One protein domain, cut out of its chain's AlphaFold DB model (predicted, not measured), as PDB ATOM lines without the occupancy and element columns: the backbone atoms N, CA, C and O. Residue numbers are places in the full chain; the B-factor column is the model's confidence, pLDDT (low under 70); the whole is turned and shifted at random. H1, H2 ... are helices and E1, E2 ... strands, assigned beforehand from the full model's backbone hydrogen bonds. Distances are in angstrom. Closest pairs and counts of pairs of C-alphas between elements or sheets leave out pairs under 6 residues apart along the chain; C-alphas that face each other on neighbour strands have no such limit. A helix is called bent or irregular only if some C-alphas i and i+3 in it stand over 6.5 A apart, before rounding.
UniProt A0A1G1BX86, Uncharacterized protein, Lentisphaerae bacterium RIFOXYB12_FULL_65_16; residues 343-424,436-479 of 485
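Overview. This is residues 343 to 424 and 436 to 479 of the 485 residues of an uncharacterized protein of Lentisphaerae bacterium RIFOXYB12_FULL_65_16 (UniProt A0A1G1BX86). This is a small closed barrel of five strongly bent or short strands, E2, E3, E4, E6 and E5 round the ring, with the long helix H3 packed slantwise on its outside. The short helices H1 and H2 also pack outside the barrel, and E1 pairs onto E2 beyond the ring. The 126 printed residues hold three named helices and six named strands in the order E1 H1 H2 E2 E3 E4 H3 E5 E6, a mixed class with a mixed sheet. The whole is compact, with a radius of gyration of the C-alphas of 15.1 A and spans of 49 by 36 by 21 A.

Arrangement. Begin at E1, residues 343 to 346, parallel to E2, residues 369 to 380, with N 345 and O 371 2.8 A apart. Between them come H1, residues 347 to 356, and H2, residues 359 to 363, in a strand-helix-strand unit, two parallel neighbour strands with helices between, whose crossover is right-handed. H1 and H2 touch, closest at the C-alphas of Asp 353 and Thr 359, 6.4 A. H1 is on the barrel at a height over the sheet of 9.2 A, H2 at 8.3 A. E2, E3, residues 385 to 388, and E4, residues 393 to 397, form a meander, each strand the antiparallel neighbour of the one before; look at N 387 and O 378, 2.8 A, and N 395 and O 386, 2.8 A. H3, residues 399 to 421, is on the barrel at a height of 7.5 A, over E2, E5, residues 445 to 459, and E6, residues 462 to 478. Its closest C-alphas to E6 are those of Ala 401 and Asn 469, 5.9 A. E5 and E6 are a hairpin, with N 448 and O 474 2.8 A apart. E6 is parallel to E4 at N 396 and O 465, 2.7 A, and E5 antiparallel to E2 at N 372 and O 451, 2.9 A. In H1 and H2 every O i to N i+4 pair is within hydrogen-bond range; in H3, 14 of 19 are.

Along the chain. Find C-alpha 343 at (-20.731, -42.150, 20.004), where E1 begins. E2 spans 22.0 A and bends by 106 degrees at residue 377. H3 runs 33.8 A from C-alpha 399 at (-40.619, -48.708, 11.862); it has a kink of 45 degrees near residue 406 and is irregular, with C-alphas 400 and 403 7.1 A apart. E5, 29.6 A, bends by 109 degrees at residue 456. E6, 23.8 A, bends by 123 degrees at residue 467 and ends at C-alpha 478, (-31.788, -21.503, 23.375).

Size, cuts and confidence. The C-alphas of Gly 367 and Tyr 436, the two farthest apart, are 49.2 A apart. Residues 425 to 435 are not printed, and C-alphas 424 and 436 are 17.7 A apart across this cut, in the link from H3 to E5. The links that are printed whole are tight. The pLDDT is under 70 at residues 418 to 424, 436 to 444 and 478 to 479.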
ATOM      1  N   PHE A 343     -21.582 -43.330  20.096       85.94
ATOM      2  CA  PHE A 343     -20.731 -42.150  20.004       85.94
ATOM      3  C   PHE A 343     -21.586 -40.872  20.097       85.94
ATOM      4  O   PHE A 343     -22.461 -40.680  19.247       85.94
ATOM      5  N   PRO A 344     -21.405 -40.020  21.125       89.75
ATOM      6  CA  PRO A 344     -22.221 -38.829  21.296       89.75
ATOM      7  C   PRO A 344     -21.812 -37.761  20.283       89.75
ATOM      8  O   PRO A 344     -20.632 -37.448  20.138       89.75
ATOM      9  N   ILE A 345     -22.796 -37.179  19.599       91.06
ATOM     10  CA  ILE A 345     -22.589 -36.107  18.628       91.06
ATOM     11  C   ILE A 345     -23.571 -34.973  18.896       91.06
ATOM     12  O   ILE A 345     -24.786 -35.164  18.959       91.06
ATOM     13  N   ASP A 346     -23.031 -33.767  18.985       91.00
ATOM     14  CA  ASP A 346     -23.805 -32.537  18.921       91.00
ATOM     15  C   ASP A 346     -23.960 -32.092  17.458       91.00
ATOM     16  O   ASP A 346     -22.979 -31.997  16.718       91.00
ATOM     17  N   ALA A 347     -25.195 -31.836  17.025       92.69
ATOM     18  CA  ALA A 347     -25.498 -31.567  15.624       92.69
ATOM     19  C   ALA A 347     -24.863 -30.273  15.104       92.69
ATOM     20  O   ALA A 347     -24.464 -30.216  13.945       92.69
ATOM     21  N   GLU A 348     -24.769 -29.234  15.935       91.19
ATOM     22  CA  GLU A 348     -24.151 -27.963  15.542       91.19
ATOM     23  C   GLU A 348     -22.639 -28.125  15.368       91.19
ATOM     24  O   GLU A 348     -22.062 -27.618  14.405       91.19
ATOM     25  N   THR A 349     -22.020 -28.901  16.257       91.12
ATOM     26  CA  THR A 349     -20.598 -29.253  16.195       91.12
ATOM     27  C   THR A 349     -20.299 -30.093  14.953       91.12
ATOM     28  O   THR A 349     -19.414 -29.746  14.178       91.12
ATOM     29  N   ALA A 350     -21.092 -31.137  14.687       91.62
ATOM     30  CA  ALA A 350     -20.944 -31.946  13.477       91.62
ATOM     31  C   ALA A 350     -21.152 -31.125  12.194       91.62
ATOM     32  O   ALA A 350     -20.409 -31.288  11.232       91.62
ATOM     33  N   VAL A 351     -22.102 -30.187  12.177       92.69
ATOM     34  CA  VAL A 351     -22.266 -29.229  11.072       92.69
ATOM     35  C   VAL A 351     -21.016 -28.373  10.860       92.69
ATOM     36  O   VAL A 351     -20.624 -28.128   9.714       92.69
ATOM     37  N   ALA A 352     -20.397 -27.890  11.937       92.00
ATOM     38  CA  ALA A 352     -19.168 -27.107  11.853       92.00
ATOM     39  C   ALA A 352     -18.003 -27.948  11.302       92.00
ATOM     40  O   ALA A 352     -17.259 -27.465  10.445       92.00
ATOM     41  N   ASP A 353     -17.897 -29.212  11.713       90.62
ATOM     42  CA  ASP A 353     -16.904 -30.164  11.200       90.62
ATOM     43  C   ASP A 353     -17.102 -30.446   9.704       90.62
ATOM     44  O   ASP A 353     -16.142 -30.379   8.935       90.62
ATOM     45  N   ILE A 354     -18.348 -30.650   9.253       89.88
ATOM     46  CA  ILE A 354     -18.671 -30.789   7.823       89.88
ATOM     47  C   ILE A 354     -18.201 -29.553   7.048       89.88
ATOM     48  O   ILE A 354     -17.457 -29.665   6.077       89.88
ATOM     49  N   LYS A 355     -18.597 -28.355   7.495       90.19
ATOM     50  CA  LYS A 355     -18.283 -27.092   6.800       90.19
ATOM     51  C   LYS A 355     -16.793 -26.768   6.771       90.19
ATOM     52  O   LYS A 355     -16.337 -26.101   5.846       90.19
ATOM     53  N   SER A 356     -16.051 -27.197   7.786       89.88
ATOM     54  CA  SER A 356     -14.599 -27.012   7.867       89.88
ATOM     55  C   SER A 356     -13.811 -28.095   7.124       89.88
ATOM     56  O   SER A 356     -12.590 -27.999   7.036       89.88
ATOM     57  N   GLY A 357     -14.486 -29.099   6.552       86.69
ATOM     58  CA  GLY A 357     -13.842 -30.211   5.858       86.69
ATOM     59  C   GLY A 357     -13.203 -31.238   6.797       86.69
ATOM     60  O   GLY A 357     -12.510 -32.137   6.323       86.69
ATOM     61  N   HIS A 358     -13.457 -31.163   8.109       86.31
ATOM     62  CA  HIS A 358     -13.002 -32.132   9.112       86.31
ATOM     63  C   HIS A 358     -13.856 -33.411   9.094       86.31
ATOM     64  O   HIS A 358     -14.318 -33.903  10.117       86.31
ATOM     65  N   THR A 359     -14.070 -33.982   7.911       79.44
ATOM     66  CA  THR A 359     -14.936 -35.158   7.719       79.44
ATOM     67  C   THR A 359     -14.391 -36.427   8.380       79.44
ATOM     68  O   THR A 359     -15.153 -37.357   8.632       79.44
ATOM     69  N   GLU A 360     -13.106 -36.463   8.740       81.75
ATOM     70  CA  GLU A 360     -12.467 -37.599   9.413       81.75
ATOM     71  C   GLU A 360     -13.099 -37.929  10.778       81.75
ATOM     72  O   GLU A 360     -13.233 -39.108  11.121       81.75
ATOM     73  N   THR A 361     -13.540 -36.920  11.544       76.31
ATOM     74  CA  THR A 361     -14.219 -37.127  12.839       76.31
ATOM     75  C   THR A 361     -15.590 -37.771  12.647       76.31
ATOM     76  O   THR A 361     -15.974 -38.671  13.394       76.31
ATOM     77  N   LEU A 362     -16.301 -37.387  11.589       84.38
ATOM     78  CA  LEU A 362     -17.620 -37.922  11.249       84.38
ATOM     79  C   LEU A 362     -17.538 -39.289  10.574       84.38
ATOM     80  O   LEU A 362     -18.401 -40.136  10.797       84.38
ATOM     81  N   GLN A 363     -16.457 -39.568   9.844       87.44
ATOM     82  CA  GLN A 363     -16.195 -40.896   9.295       87.44
ATOM     83  C   GLN A 363     -16.086 -41.950  10.406       87.44
ATOM     84  O   GLN A 363     -16.474 -43.101  10.212       87.44
ATOM     85  N   ALA A 364     -15.626 -41.560  11.601       85.81
ATOM     86  CA  ALA A 364     -15.573 -42.445  12.761       85.81
ATOM     87  C   ALA A 364     -16.959 -42.879  13.272       85.81
ATOM     88  O   ALA A 364     -17.022 -43.811  14.078       85.81
ATOM     89  N   CYS A 365     -18.031 -42.221  12.827       87.69
ATOM     90  CA  CYS A 365     -19.415 -42.497  13.204       87.69
ATOM     91  C   CYS A 365     -20.064 -43.542  12.285       87.69
ATOM     92  O   CYS A 365     -21.000 -44.226  12.696       87.69
ATOM     93  N   VAL A 366     -19.553 -43.695  11.059       91.44
ATOM     94  CA  VAL A 366     -20.056 -44.661  10.077       91.44
ATOM     95  C   VAL A 366     -19.842 -46.088  10.592       91.44
ATOM     96  O   VAL A 366     -18.750 -46.458  11.026       91.44
ATOM     97  N   GLY A 367     -20.904 -46.890  10.565       88.88
ATOM     98  CA  GLY A 367     -20.936 -48.257  11.082       88.88
ATOM     99  C   GLY A 367     -20.979 -48.364  12.609       88.88
ATOM    100  O   GLY A 367     -20.825 -49.465  13.136       88.88
ATOM    101  N   LYS A 368     -21.168 -47.253  13.334       89.25
ATOM    102  CA  LYS A 368     -21.289 -47.247  14.798       89.25
ATOM    103  C   LYS A 368     -22.648 -46.734  15.241       89.25
ATOM    104  O   LYS A 368     -23.304 -45.971  14.539       89.25
ATOM    105  N   ASN A 369     -23.048 -47.135  16.445       89.12
ATOM    106  CA  ASN A 369     -24.170 -46.499  17.120       89.12
ATOM    107  C   ASN A 369     -23.762 -45.074  17.508       89.12
ATOM    108  O   ASN A 369     -22.663 -44.871  18.026       89.12
ATOM    109  N   VAL A 370     -24.631 -44.108  17.246       90.44
ATOM    110  CA  VAL A 370     -24.403 -42.672  17.402       90.44
ATOM    111  C   VAL A 370     -25.571 -42.086  18.179       90.44
ATOM    112  O   VAL A 370     -26.720 -42.228  17.766       90.44
ATOM    113  N   CYS A 371     -25.282 -41.388  19.274       90.75
ATOM    114  CA  CYS A 371     -26.270 -40.633  20.038       90.75
ATOM    115  C   CYS A 371     -26.204 -39.170  19.596       90.75
ATOM    116  O   CYS A 371     -25.305 -38.434  19.999       90.75
ATOM    117  N   VAL A 372     -27.126 -38.749  18.734       92.12
ATOM    118  CA  VAL A 372     -27.150 -37.388  18.191       92.12
ATOM    119  C   VAL A 372     -28.093 -36.499  18.993       92.12
ATOM    120  O   VAL A 372     -29.205 -36.909  19.319       92.12
ATOM    121  N   THR A 373     -27.671 -35.268  19.281       92.00
ATOM    122  CA  THR A 373     -28.501 -34.221  19.899       92.00
ATOM    123  C   THR A 373     -28.456 -32.957  19.052       92.00
ATOM    124  O   THR A 373     -27.381 -32.542  18.632       92.00
ATOM    125  N   GLY A 374     -29.596 -32.317  18.793       91.44
ATOM    126  CA  GLY A 374     -29.615 -31.091  17.996       91.44
ATOM    127  C   GLY A 374     -30.995 -30.496  17.765       91.44
ATOM    128  O   GLY A 374     -32.014 -31.154  17.958       91.44
ATOM    129  N   ALA A 375     -31.034 -29.231  17.343       90.50
ATOM    130  CA  ALA A 375     -32.281 -28.570  16.976       90.50
ATOM    131  C   ALA A 375     -32.853 -29.151  15.671       90.50
ATOM    132  O   ALA A 375     -32.145 -29.291  14.668       90.50
ATOM    133  N   VAL A 376     -34.152 -29.456  15.683       91.75
ATOM    134  CA  VAL A 376     -34.904 -29.942  14.526       91.75
ATOM    135  C   VAL A 376     -35.085 -28.814  13.522       91.75
ATOM    136  O   VAL A 376     -35.633 -27.757  13.827       91.75
ATOM    137  N   SER A 377     -34.639 -29.075  12.299       91.50
ATOM    138  CA  SER A 377     -34.751 -28.173  11.151       91.50
ATOM    139  C   SER A 377     -35.852 -28.585  10.174       91.50
ATOM    140  O   SER A 377     -36.484 -27.712   9.587       91.50
ATOM    141  N   ALA A 378     -36.126 -29.886  10.035       90.75
ATOM    142  CA  ALA A 378     -37.256 -30.403   9.266       90.75
ATOM    143  C   ALA A 378     -37.651 -31.809   9.741       90.75
ATOM    144  O   ALA A 378     -36.844 -32.519  10.345       90.75
ATOM    145  N   VAL A 379     -38.887 -32.211   9.438       89.44
ATOM    146  CA  VAL A 379     -39.391 -33.576   9.640       89.44
ATOM    147  C   VAL A 379     -40.054 -34.033   8.342       89.44
ATOM    148  O   VAL A 379     -41.033 -33.421   7.909       89.44
ATOM    149  N   GLU A 380     -39.521 -35.086   7.721       89.00
ATOM    150  CA  GLU A 380     -40.061 -35.672   6.492       89.00
ATOM    151  C   GLU A 380     -40.824 -36.965   6.786       89.00
ATOM    152  O   GLU A 380     -40.522 -37.710   7.717       89.00
ATOM    153  N   TRP A 381     -41.858 -37.215   5.981       79.69
ATOM    154  CA  TRP A 381     -42.862 -38.249   6.248       79.69
ATOM    155  C   TRP A 381     -42.826 -39.399   5.248       79.69
ATOM    156  O   TRP A 381     -43.206 -40.515   5.588       79.69
ATOM    157  N   SER A 382     -42.388 -39.131   4.015       77.25
ATOM    158  CA  SER A 382     -42.290 -40.126   2.940       77.25
ATOM    159  C   SER A 382     -41.202 -41.168   3.205       77.25
ATOM    160  O   SER A 382     -41.353 -42.322   2.817       77.25
ATOM    161  N   GLY A 383     -40.150 -40.779   3.922       80.06
ATOM    162  CA  GLY A 383     -39.328 -41.654   4.750       80.06
ATOM    163  C   GLY A 383     -39.255 -40.964   6.108       80.06
ATOM    164  O   GLY A 383     -38.966 -39.770   6.103       80.06
ATOM    165  N   PRO A 384     -39.611 -41.616   7.231       87.88
ATOM    166  CA  PRO A 384     -39.745 -40.940   8.515       87.88
ATOM    167  C   PRO A 384     -38.371 -40.461   8.984       87.88
ATOM    168  O   PRO A 384     -37.645 -41.193   9.650       87.88
ATOM    169  N   THR A 385     -37.989 -39.250   8.594       92.38
ATOM    170  CA  THR A 385     -36.664 -38.698   8.854       92.38
ATOM    171  C   THR A 385     -36.778 -37.380   9.598       92.38
ATOM    172  O   THR A 385     -37.697 -36.581   9.405       92.38
ATOM    173  N   VAL A 386     -35.825 -37.160  10.495       93.06
ATOM    174  CA  VAL A 386     -35.660 -35.901  11.212       93.06
ATOM    175  C   VAL A 386     -34.358 -35.277  10.756       93.06
ATOM    176  O   VAL A 386     -33.300 -35.891  10.831       93.06
ATOM    177  N   SER A 387     -34.443 -34.045  10.281       94.25
ATOM    178  CA  SER A 387     -33.288 -33.275   9.846       94.25
ATOM    179  C   SER A 387     -32.854 -32.316  10.945       94.25
ATOM    180  O   SER A 387     -33.659 -31.517  11.429       94.25
ATOM    181  N   LEU A 388     -31.573 -32.332  11.298       94.19
ATOM    182  CA  LEU A 388     -30.945 -31.433  12.267       94.19
ATOM    183  C   LEU A 388     -29.918 -30.537  11.567       94.19
ATOM    184  O   LEU A 388     -29.490 -30.819  10.444       94.19
ATOM    185  N   GLY A 389     -29.516 -29.449  12.228       89.75
ATOM    186  CA  GLY A 389     -28.369 -28.657  11.773       89.75
ATOM    187  C   GLY A 389     -28.551 -28.024  10.386       89.75
ATOM    188  O   GLY A 389     -27.608 -27.945   9.606       89.75
ATOM    189  N   GLY A 390     -29.778 -27.623  10.039       88.69
ATOM    190  CA  GLY A 390     -30.089 -27.077   8.714       88.69
ATOM    191  C   GLY A 390     -30.139 -28.129   7.602       88.69
ATOM    192  O   GLY A 390     -29.907 -27.794   6.445       88.69
ATOM    193  N   GLY A 391     -30.416 -29.392   7.939       92.00
ATOM    194  CA  GLY A 391     -30.537 -30.490   6.978       92.00
ATOM    195  C   GLY A 391     -29.267 -31.310   6.771       92.00
ATOM    196  O   GLY A 391     -29.334 -32.366   6.148       92.00
ATOM    197  N   GLN A 392     -28.131 -30.881   7.319       94.19
ATOM    198  CA  GLN A 392     -26.846 -31.569   7.147       94.19
ATOM    199  C   GLN A 392     -26.712 -32.836   7.998       94.19
ATOM    200  O   GLN A 392     -25.803 -33.628   7.778       94.19
ATOM    201  N   ILE A 393     -27.613 -33.055   8.953       95.38
ATOM    202  CA  ILE A 393     -27.705 -34.326   9.668       95.38
ATOM    203  C   ILE A 393     -29.108 -34.866   9.478       95.38
ATOM    204  O   ILE A 393     -30.086 -34.201   9.815       95.38
ATOM    205  N   GLU A 394     -29.204 -36.062   8.921       95.94
ATOM    206  CA  GLU A 394     -30.456 -36.759   8.661       95.94
ATOM    207  C   GLU A 394     -30.541 -37.975   9.573       95.94
ATOM    208  O   GLU A 394     -29.634 -38.801   9.585       95.94
ATOM    209  N   VAL A 395     -31.626 -38.085  10.332       95.12
ATOM    210  CA  VAL A 395     -31.891 -39.216  11.218       95.12
ATOM    211  C   VAL A 395     -33.106 -39.962  10.693       95.12
ATOM    212  O   VAL A 395     -34.239 -39.523  10.890       95.12
ATOM    213  N   ALA A 396     -32.880 -41.079  10.009       93.94
ATOM    214  CA  ALA A 396     -33.925 -41.985   9.569       93.94
ATOM    215  C   ALA A 396     -34.418 -42.840  10.744       93.94
ATOM    216  O   ALA A 396     -33.678 -43.598  11.383       93.94
ATOM    217  N   MET A 397     -35.707 -42.695  11.025       90.88
ATOM    218  CA  MET A 397     -36.412 -43.421  12.066       90.88
ATOM    219  C   MET A 397     -36.750 -44.824  11.585       90.88
ATOM    220  O   MET A 397     -37.106 -45.039  10.426       90.88
ATOM    221  N   ASN A 398     -36.671 -45.795  12.488       88.19
ATOM    222  CA  ASN A 398     -37.107 -47.144  12.171       88.19
ATOM    223  C   ASN A 398     -38.648 -47.264  12.185       88.19
ATOM    224  O   ASN A 398     -39.381 -46.346  12.546       88.19
ATOM    225  N   THR A 399     -39.170 -48.437  11.835       78.69
ATOM    226  CA  THR A 399     -40.619 -48.708  11.862       78.69
ATOM    227  C   THR A 399     -41.221 -48.725  13.274       78.69
ATOM    228  O   THR A 399     -42.418 -48.501  13.440       78.69
ATOM    229  N   TYR A 400     -40.417 -48.947  14.317       75.69
ATOM    230  CA  TYR A 400     -40.870 -48.902  15.714       75.69
ATOM    231  C   TYR A 400     -41.058 -47.472  16.236       75.69
ATOM    232  O   TYR A 400     -41.801 -47.249  17.189       75.69
ATOM    233  N   ALA A 401     -40.421 -46.498  15.594       72.69
ATOM    234  CA  ALA A 401     -40.554 -45.079  15.880       72.69
ATOM    235  C   ALA A 401     -41.852 -44.469  15.322       72.69
ATOM    236  O   ALA A 401     -42.273 -43.400  15.768       72.69
ATOM    237  N   THR A 402     -42.521 -45.149  14.384       74.31
ATOM    238  CA  THR A 402     -43.715 -44.651  13.686       74.31
ATOM    239  C   THR A 402     -44.843 -44.146  14.601       74.31
ATOM    240  O   THR A 402     -45.393 -43.087  14.292       74.31
ATOM    241  N   PRO A 403     -45.177 -44.792  15.742       81.50
ATOM    242  CA  PRO A 403     -46.236 -44.313  16.638       81.50
ATOM    243  C   PRO A 403     -45.978 -42.926  17.243       81.50
ATOM    244  O   PRO A 403     -46.918 -42.222  17.602       81.50
ATOM    245  N   TRP A 404     -44.713 -42.521  17.351       80.12
ATOM    246  CA  TRP A 404     -44.302 -41.261  17.975       80.12
ATOM    247  C   TRP A 404     -44.268 -40.098  16.987       80.12
ATOM    248  O   TRP A 404     -44.318 -38.932  17.390       80.12
ATOM    249  N   LEU A 405     -44.206 -40.398  15.686       79.38
ATOM    250  CA  LEU A 405     -44.077 -39.378  14.657       79.38
ATOM    251  C   LEU A 405     -45.246 -38.374  14.671       79.38
ATOM    252  O   LEU A 405     -44.965 -37.181  14.663       79.38
ATOM    253  N   PRO A 406     -46.538 -38.757  14.788       84.75
ATOM    254  CA  PRO A 406     -47.624 -37.772  14.848       84.75
ATOM    255  C   PRO A 406     -47.445 -36.718  15.954       84.75
ATOM    256  O   PRO A 406     -47.737 -35.542  15.741       84.75
ATOM    257  N   GLY A 407     -46.909 -37.117  17.115       83.56
ATOM    258  CA  GLY A 407     -46.596 -36.197  18.210       83.56
ATOM    259  C   GLY A 407     -45.459 -35.236  17.859       83.56
ATOM    260  O   GLY A 407     -45.582 -34.031  18.084       83.56
ATOM    261  N   LEU A 408     -44.391 -35.755  17.244       82.75
ATOM    262  CA  LEU A 408     -43.281 -34.944  16.745       82.75
ATOM    263  C   LEU A 408     -43.747 -33.951  15.670       82.75
ATOM    264  O   LEU A 408     -43.349 -32.789  15.699       82.75
ATOM    265  N   LYS A 409     -44.639 -34.380  14.767       84.94
ATOM    266  CA  LYS A 409     -45.260 -33.523  13.749       84.94
ATOM    267  C   LYS A 409     -45.967 -32.345  14.384       84.94
ATOM    268  O   LYS A 409     -45.680 -31.202  14.054       84.94
ATOM    269  N   ALA A 410     -46.871 -32.642  15.314       85.00
ATOM    270  CA  ALA A 410     -47.668 -31.628  15.975       85.00
ATOM    271  C   ALA A 410     -46.773 -30.638  16.734       85.00
ATOM    272  O   ALA A 410     -47.027 -29.436  16.698       85.00
ATOM    273  N   ALA A 411     -45.705 -31.118  17.380       81.31
ATOM    274  CA  ALA A 411     -44.718 -30.260  18.033       81.31
ATOM    275  C   ALA A 411     -43.966 -29.365  17.034       81.31
ATOM    276  O   ALA A 411     -43.871 -28.155  17.235       81.31
ATOM    277  N   PHE A 412     -43.495 -29.929  15.920       84.88
ATOM    278  CA  PHE A 412     -42.780 -29.178  14.888       84.88
ATOM    279  C   PHE A 412     -43.669 -28.156  14.165       84.88
ATOM    280  O   PHE A 412     -43.233 -27.039  13.892       84.88
ATOM    281  N   GLU A 413     -44.931 -28.491  13.894       85.06
ATOM    282  CA  GLU A 413     -45.911 -27.573  13.307       85.06
ATOM    283  C   GLU A 413     -46.245 -26.426  14.263       85.06
ATOM    284  O   GLU A 413     -46.245 -25.270  13.843       85.06
ATOM    285  N   ARG A 414     -46.464 -26.705  15.559       80.50
ATOM    286  CA  ARG A 414     -46.632 -25.654  16.580       80.50
ATOM    287  C   ARG A 414     -45.426 -24.724  16.625       80.50
ATOM    288  O   ARG A 414     -45.600 -23.507  16.613       80.50
ATOM    289  N   TYR A 415     -44.222 -25.290  16.630       79.25
ATOM    290  CA  TYR A 415     -42.970 -24.542  16.586       79.25
ATOM    291  C   TYR A 415     -42.873 -23.647  15.338       79.25
ATOM    292  O   TYR A 415     -42.619 -22.448  15.452       79.25
ATOM    293  N   THR A 416     -43.134 -24.207  14.156       79.00
ATOM    294  CA  THR A 416     -43.050 -23.488  12.875       79.00
ATOM    295  C   THR A 416     -44.091 -22.372  12.800       79.00
ATOM    296  O   THR A 416     -43.773 -21.246  12.420       79.00
ATOM    297  N   ASN A 417     -45.323 -22.643  13.234       76.44
ATOM    298  CA  ASN A 417     -46.392 -21.648  13.294       76.44
ATOM    299  C   ASN A 417     -46.069 -20.522  14.285       76.44
ATOM    300  O   ASN A 417     -46.278 -19.355  13.961       76.44
ATOM    301  N   ALA A 418     -45.507 -20.843  15.456       69.00
ATOM    302  CA  ALA A 418     -45.058 -19.838  16.417       69.00
ATOM    303  C   ALA A 418     -43.940 -18.955  15.834       69.00
ATOM    304  O   ALA A 418     -44.005 -17.736  15.945       69.00
ATOM    305  N   MET A 419     -42.959 -19.544  15.142       65.50
ATOM    306  CA  MET A 419     -41.911 -18.801  14.427       65.50
ATOM    307  C   MET A 419     -42.484 -17.864  13.351       65.50
ATOM    308  O   MET A 419     -42.036 -16.725  13.228       65.50
ATOM    309  N   LEU A 420     -43.499 -18.305  12.599       60.69
ATOM    310  CA  LEU A 420     -44.174 -17.482  11.586       60.69
ATOM    311  C   LEU A 420     -44.973 -16.318  12.195       60.69
ATOM    312  O   LEU A 420     -45.064 -15.257  11.574       60.69
ATOM    313  N   GLN A 421     -45.530 -16.497  13.397       58.00
ATOM    314  CA  GLN A 421     -46.247 -15.449  14.133       58.00
ATOM    315  C   GLN A 421     -45.313 -14.423  14.789       58.00
ATOM    316  O   GLN A 421     -45.719 -13.283  14.982       58.00
ATOM    317  N   VAL A 422     -44.045 -14.767  15.046       55.38
ATOM    318  CA  VAL A 422     -43.009 -13.833  15.538       55.38
ATOM    319  C   VAL A 422     -42.478 -12.916  14.414       55.38
ATOM    320  O   VAL A 422     -41.450 -12.256  14.561       55.38
ATOM    321  N   LYS A 423     -43.190 -12.793  13.282       47.06
ATOM    322  CA  LYS A 423     -42.956 -11.713  12.313       47.06
ATOM    323  C   LYS A 423     -43.074 -10.371  13.031       47.06
ATOM    324  O   LYS A 423     -44.164  -9.925  13.360       47.06
ATOM    325  N   ALA A 424     -41.911  -9.774  13.269       45.53
ATOM    326  CA  ALA A 424     -41.704  -8.547  14.009       45.53
ATOM    327  C   ALA A 424     -42.741  -7.469  13.659       45.53
ATOM    328  O   ALA A 424     -42.637  -6.830  12.613       45.53
ATOM    329  N   TYR A 436     -43.557  -9.822  32.573       39.41
ATOM    330  CA  TYR A 436     -42.624  -9.137  31.678       39.41
ATOM    331  C   TYR A 436     -41.298  -9.908  31.633       39.41
ATOM    332  O   TYR A 436     -40.544  -9.879  32.603       39.41
ATOM    333  N   MET A 437     -40.990 -10.575  30.519       37.75
ATOM    334  CA  MET A 437     -39.610 -10.988  30.261       37.75
ATOM    335  C   MET A 437     -38.796  -9.761  29.813       37.75
ATOM    336  O   MET A 437     -39.248  -9.022  28.932       37.75
ATOM    337  N   PRO A 438     -37.622  -9.493  30.413       37.41
ATOM    338  CA  PRO A 438     -36.782  -8.379  30.003       37.41
ATOM    339  C   PRO A 438     -36.278  -8.577  28.567       37.41
ATOM    340  O   PRO A 438     -35.907  -9.668  28.145       37.41
ATOM    341  N   LYS A 439     -36.255  -7.466  27.828       40.50
ATOM    342  CA  LYS A 439     -35.999  -7.314  26.384       40.50
ATOM    343  C   LYS A 439     -34.617  -7.782  25.886       40.50
ATOM    344  O   LYS A 439     -34.283  -7.507  24.739       40.50
ATOM    345  N   SER A 440     -33.784  -8.412  26.714       42.06
ATOM    346  CA  SER A 440     -32.354  -8.580  26.425       42.06
ATOM    347  C   SER A 440     -31.933  -9.955  25.912       42.06
ATOM    348  O   SER A 440     -30.735 -10.207  25.884       42.06
ATOM    349  N   VAL A 441     -32.838 -10.857  25.521       45.41
ATOM    350  CA  VAL A 441     -32.400 -12.200  25.110       45.41
ATOM    351  C   VAL A 441     -33.013 -12.590  23.777       45.41
ATOM    352  O   VAL A 441     -34.218 -12.788  23.653       45.41
ATOM    353  N   ALA A 442     -32.141 -12.748  22.786       51.94
ATOM    354  CA  ALA A 442     -32.388 -13.375  21.494       51.94
ATOM    355  C   ALA A 442     -32.668 -14.891  21.629       51.94
ATOM    356  O   ALA A 442     -32.168 -15.694  20.843       51.94
ATOM    357  N   ALA A 443     -33.432 -15.303  22.646       59.81
ATOM    358  CA  ALA A 443     -33.753 -16.696  22.905       59.81
ATOM    359  C   ALA A 443     -34.712 -17.186  21.818       59.81
ATOM    360  O   ALA A 443     -35.889 -16.821  21.779       59.81
ATOM    361  N   ARG A 444     -34.196 -17.997  20.897       68.00
ATOM    362  CA  ARG A 444     -35.010 -18.629  19.864       68.00
ATOM    363  C   ARG A 444     -35.671 -19.853  20.480       68.00
ATOM    364  O   ARG A 444     -35.004 -20.666  21.122       68.00
ATOM    365  N   ARG A 445     -36.986 -19.985  20.286       76.75
ATOM    366  CA  ARG A 445     -37.656 -21.273  20.500       76.75
ATOM    367  C   ARG A 445     -36.989 -22.281  19.571       76.75
ATOM    368  O   ARG A 445     -36.649 -21.931  18.444       76.75
ATOM    369  N   ILE A 446     -36.779 -23.495  20.040       81.38
ATOM    370  CA  ILE A 446     -36.256 -24.608  19.259       81.38
ATOM    371  C   ILE A 446     -37.027 -25.869  19.640       81.38
ATOM    372  O   ILE A 446     -37.472 -26.033  20.778       81.38
ATOM    373  N   LEU A 447     -37.186 -26.770  18.679       85.88
ATOM    374  CA  LEU A 447     -37.563 -28.146  18.963       85.88
ATOM    375  C   LEU A 447     -36.266 -28.944  19.047       85.88
ATOM    376  O   LEU A 447     -35.596 -29.129  18.035       85.88
ATOM    377  N   LEU A 448     -35.872 -29.359  20.244       87.25
ATOM    378  CA  LEU A 448     -34.660 -30.140  20.448       87.25
ATOM    379  C   LEU A 448     -34.975 -31.617  20.245       87.25
ATOM    380  O   LEU A 448     -35.948 -32.122  20.799       87.25
ATOM    381  N   PHE A 449     -34.138 -32.296  19.474       90.94
ATOM    382  CA  PHE A 449     -34.185 -33.730  19.251       90.94
ATOM    383  C   PHE A 449     -32.963 -34.384  19.877       90.94
ATOM    384  O   PHE A 449     -31.857 -33.841  19.818       90.94
ATOM    385  N   ARG A 450     -33.160 -35.580  20.423       90.25
ATOM    386  CA  ARG A 450     -32.070 -36.491  20.733       90.25
ATOM    387  C   ARG A 450     -32.474 -37.918  20.403       90.25
ATOM    388  O   ARG A 450     -33.611 -38.306  20.658       90.25
ATOM    389  N   GLY A 451     -31.559 -38.686  19.831       88.75
ATOM    390  CA  GLY A 451     -31.822 -40.077  19.493       88.75
ATOM    391  C   GLY A 451     -30.561 -40.869  19.197       88.75
ATOM    392  O   GLY A 451     -29.521 -40.300  18.869       88.75
ATOM    393  N   CYS A 452     -30.678 -42.187  19.321       88.44
ATOM    394  CA  CYS A 452     -29.611 -43.136  19.031       88.44
ATOM    395  C   CYS A 452     -29.886 -43.828  17.695       88.44
ATOM    396  O   CYS A 452     -30.979 -44.359  17.479       88.44
ATOM    397  N   ALA A 453     -28.917 -43.791  16.789       91.31
ATOM    398  CA  ALA A 453     -29.044 -44.280  15.423       91.31
ATOM    399  C   ALA A 453     -27.699 -44.808  14.907       91.31
ATOM    400  O   ALA A 453     -26.637 -44.411  15.377       91.31
ATOM    401  N   MET A 454     -27.729 -45.701  13.926       92.50
ATOM    402  CA  MET A 454     -26.529 -46.215  13.272       92.50
ATOM    403  C   MET A 454     -26.009 -45.205  12.255       92.50
ATOM    404  O   MET A 454     -26.777 -44.764  11.407       92.50
ATOM    405  N   GLY A 455     -24.725 -44.854  12.294       92.19
ATOM    406  CA  GLY A 455     -24.121 -44.058  11.226       92.19
ATOM    407  C   GLY A 455     -24.073 -44.858   9.928       92.19
ATOM    408  O   GLY A 455     -23.403 -45.886   9.868       92.19
ATOM    409  N   GLU A 456     -24.782 -44.411   8.895       93.44
ATOM    410  CA  GLU A 456     -24.897 -45.139   7.627       93.44
ATOM    411  C   GLU A 456     -23.917 -44.610   6.585       93.44
ATOM    412  O   GLU A 456     -23.136 -45.378   6.022       93.44
ATOM    413  N   SER A 457     -23.936 -43.300   6.343       93.12
ATOM    414  CA  SER A 457     -23.075 -42.671   5.347       93.12
ATOM    415  C   SER A 457     -22.775 -41.212   5.671       93.12
ATOM    416  O   SER A 457     -23.454 -40.562   6.471       93.12
ATOM    417  N   LEU A 458     -21.727 -40.705   5.026       89.38
ATOM    418  CA  LEU A 458     -21.369 -39.298   4.988       89.38
ATOM    419  C   LEU A 458     -21.256 -38.916   3.509       89.38
ATOM    420  O   LEU A 458     -20.217 -39.132   2.891       89.38
ATOM    421  N   ASP A 459     -22.345 -38.403   2.937       86.31
ATOM    422  CA  ASP A 459     -22.459 -38.109   1.506       86.31
ATOM    423  C   ASP A 459     -22.768 -36.624   1.303       86.31
ATOM    424  O   ASP A 459     -23.697 -36.106   1.918       86.31
ATOM    425  N   ASN A 460     -22.049 -35.945   0.402       78.81
ATOM    426  CA  ASN A 460     -22.342 -34.563  -0.017       78.81
ATOM    427  C   ASN A 460     -22.602 -33.596   1.157       78.81
ATOM    428  O   ASN A 460     -23.657 -32.963   1.216       78.81
ATOM    429  N   ASP A 461     -21.669 -33.513   2.109       86.38
ATOM    430  CA  ASP A 461     -21.785 -32.636   3.285       86.38
ATOM    431  C   ASP A 461     -23.002 -32.940   4.178       86.38
ATOM    432  O   ASP A 461     -23.526 -32.061   4.875       86.38
ATOM    433  N   ARG A 462     -23.464 -34.197   4.158       92.50
ATOM    434  CA  ARG A 462     -24.583 -34.674   4.963       92.50
ATOM    435  C   ARG A 462     -24.237 -35.975   5.678       92.50
ATOM    436  O   ARG A 462     -23.897 -36.972   5.045       92.50
ATOM    437  N   LEU A 463     -24.371 -35.978   7.002       93.81
ATOM    438  CA  LEU A 463     -24.285 -37.184   7.819       93.81
ATOM    439  C   LEU A 463     -25.658 -37.853   7.876       93.81
ATOM    440  O   LEU A 463     -26.633 -37.245   8.324       93.81
ATOM    441  N   ARG A 464     -25.727 -39.112   7.450       95.50
ATOM    442  CA  ARG A 464     -26.933 -39.934   7.525       95.50
ATOM    443  C   ARG A 464     -26.815 -40.947   8.643       95.50
ATOM    444  O   ARG A 464     -25.888 -41.757   8.682       95.50
ATOM    445  N   LEU A 465     -27.779 -40.890   9.546       95.06
ATOM    446  CA  LEU A 465     -27.959 -41.827  10.635       95.06
ATOM    447  C   LEU A 465     -29.265 -42.577  10.390       95.06
ATOM    448  O   LEU A 465     -30.291 -41.944  10.171       95.06
ATOM    449  N   GLY A 466     -29.257 -43.902  10.443       93.62
ATOM    450  CA  GLY A 466     -30.449 -44.711  10.220       93.62
ATOM    451  C   GLY A 466     -30.739 -45.694  11.336       93.62
ATOM    452  O   GLY A 466     -30.013 -45.801  12.325       93.62
ATOM    453  N   ASN A 467     -31.857 -46.402  11.196       90.25
ATOM    454  CA  ASN A 467     -32.361 -47.344  12.195       90.25
ATOM    455  C   ASN A 467     -32.543 -46.733  13.597       90.25
ATOM    456  O   ASN A 467     -32.376 -47.430  14.599       90.25
ATOM    457  N   CYS A 468     -32.919 -45.452  13.684       91.12
ATOM    458  CA  CYS A 468     -33.174 -44.813  14.970       91.12
ATOM    459  C   CYS A 468     -34.402 -45.443  15.642       91.12
ATOM    460  O   CYS A 468     -35.523 -45.329  15.142       91.12
ATOM    461  N   ASN A 469     -34.180 -46.149  16.751       82.56
ATOM    462  CA  ASN A 469     -35.206 -46.892  17.492       82.56
ATOM    463  C   ASN A 469     -35.579 -46.237  18.827       82.56
ATOM    464  O   ASN A 469     -36.603 -46.570  19.424       82.56
ATOM    465  N   GLU A 470     -34.746 -45.315  19.291       83.19
ATOM    466  CA  GLU A 470     -34.882 -44.630  20.559       83.19
ATOM    467  C   GLU A 470     -34.555 -43.161  20.355       83.19
ATOM    468  O   GLU A 470     -33.415 -42.784  20.087       83.19
ATOM    469  N   PHE A 471     -35.587 -42.334  20.462       88.06
ATOM    470  CA  PHE A 471     -35.480 -40.898  20.299       88.06
ATOM    471  C   PHE A 471     -36.515 -40.185  21.154       88.06
ATOM    472  O   PHE A 471     -37.471 -40.777  21.660       88.06
ATOM    473  N   TRP A 472     -36.287 -38.896  21.326       86.50
ATOM    474  CA  TRP A 472     -37.125 -38.028  22.114       86.50
ATOM    475  C   TRP A 472     -36.954 -36.583  21.656       86.50
ATOM    476  O   TRP A 472     -35.962 -36.207  21.025       86.50
ATOM    477  N   PHE A 473     -37.962 -35.769  21.947       87.56
ATOM    478  CA  PHE A 473     -37.974 -34.367  21.572       87.56
ATOM    479  C   PHE A 473     -38.603 -33.515  22.662       87.56
ATOM    480  O   PHE A 473     -39.479 -33.960  23.405       87.56
ATOM    481  N   VAL A 474     -38.155 -32.271  22.743       84.25
ATOM    482  CA  VAL A 474     -38.626 -31.296  23.721       84.25
ATOM    483  C   VAL A 474     -38.642 -29.917  23.076       84.25
ATOM    484  O   VAL A 474     -37.701 -29.527  22.391       84.25
ATOM    485  N   GLU A 475     -39.709 -29.168  23.324       83.19
ATOM    486  CA  GLU A 475     -39.781 -27.747  22.989       83.19
ATOM    487  C   GLU A 475     -39.035 -26.946  24.069       83.19
ATOM    488  O   GLU A 475     -39.331 -27.050  25.266       83.19
ATOM    489  N   CYS A 476     -38.020 -26.188  23.664       81.75
ATOM    490  CA  CYS A 476     -37.185 -25.408  24.572       81.75
ATOM    491  C   CYS A 476     -36.765 -24.071  23.950       81.75
ATOM    492  O   CYS A 476     -37.063 -23.765  22.797       81.75
ATOM    493  N   PHE A 477     -36.089 -23.247  24.742       77.44
ATOM    494  CA  PHE A 477     -35.468 -22.002  24.313       77.44
ATOM    495  C   PHE A 477     -33.945 -22.140  24.363       77.44
ATOM    496  O   PHE A 477     -33.396 -22.720  25.307       77.44
ATOM    497  N   THR A 478     -33.253 -21.595  23.359       69.19
ATOM    498  CA  THR A 478     -31.788 -21.503  23.375       69.19
ATOM    499  C   THR A 478     -31.350 -20.504  24.437       69.19
ATOM    500  O   THR A 478     -31.779 -19.346  24.407       69.19
ATOM    501  N   LYS A 479     -30.460 -20.919  25.338       64.81
ATOM    502  CA  LYS A 479     -29.751 -19.979  26.205       64.81
ATOM    503  C   LYS A 479     -28.695 -19.270  25.357       64.81
ATOM    504  O   LYS A 479     -27.951 -19.935  24.642       64.81
TER     505      LYS A 479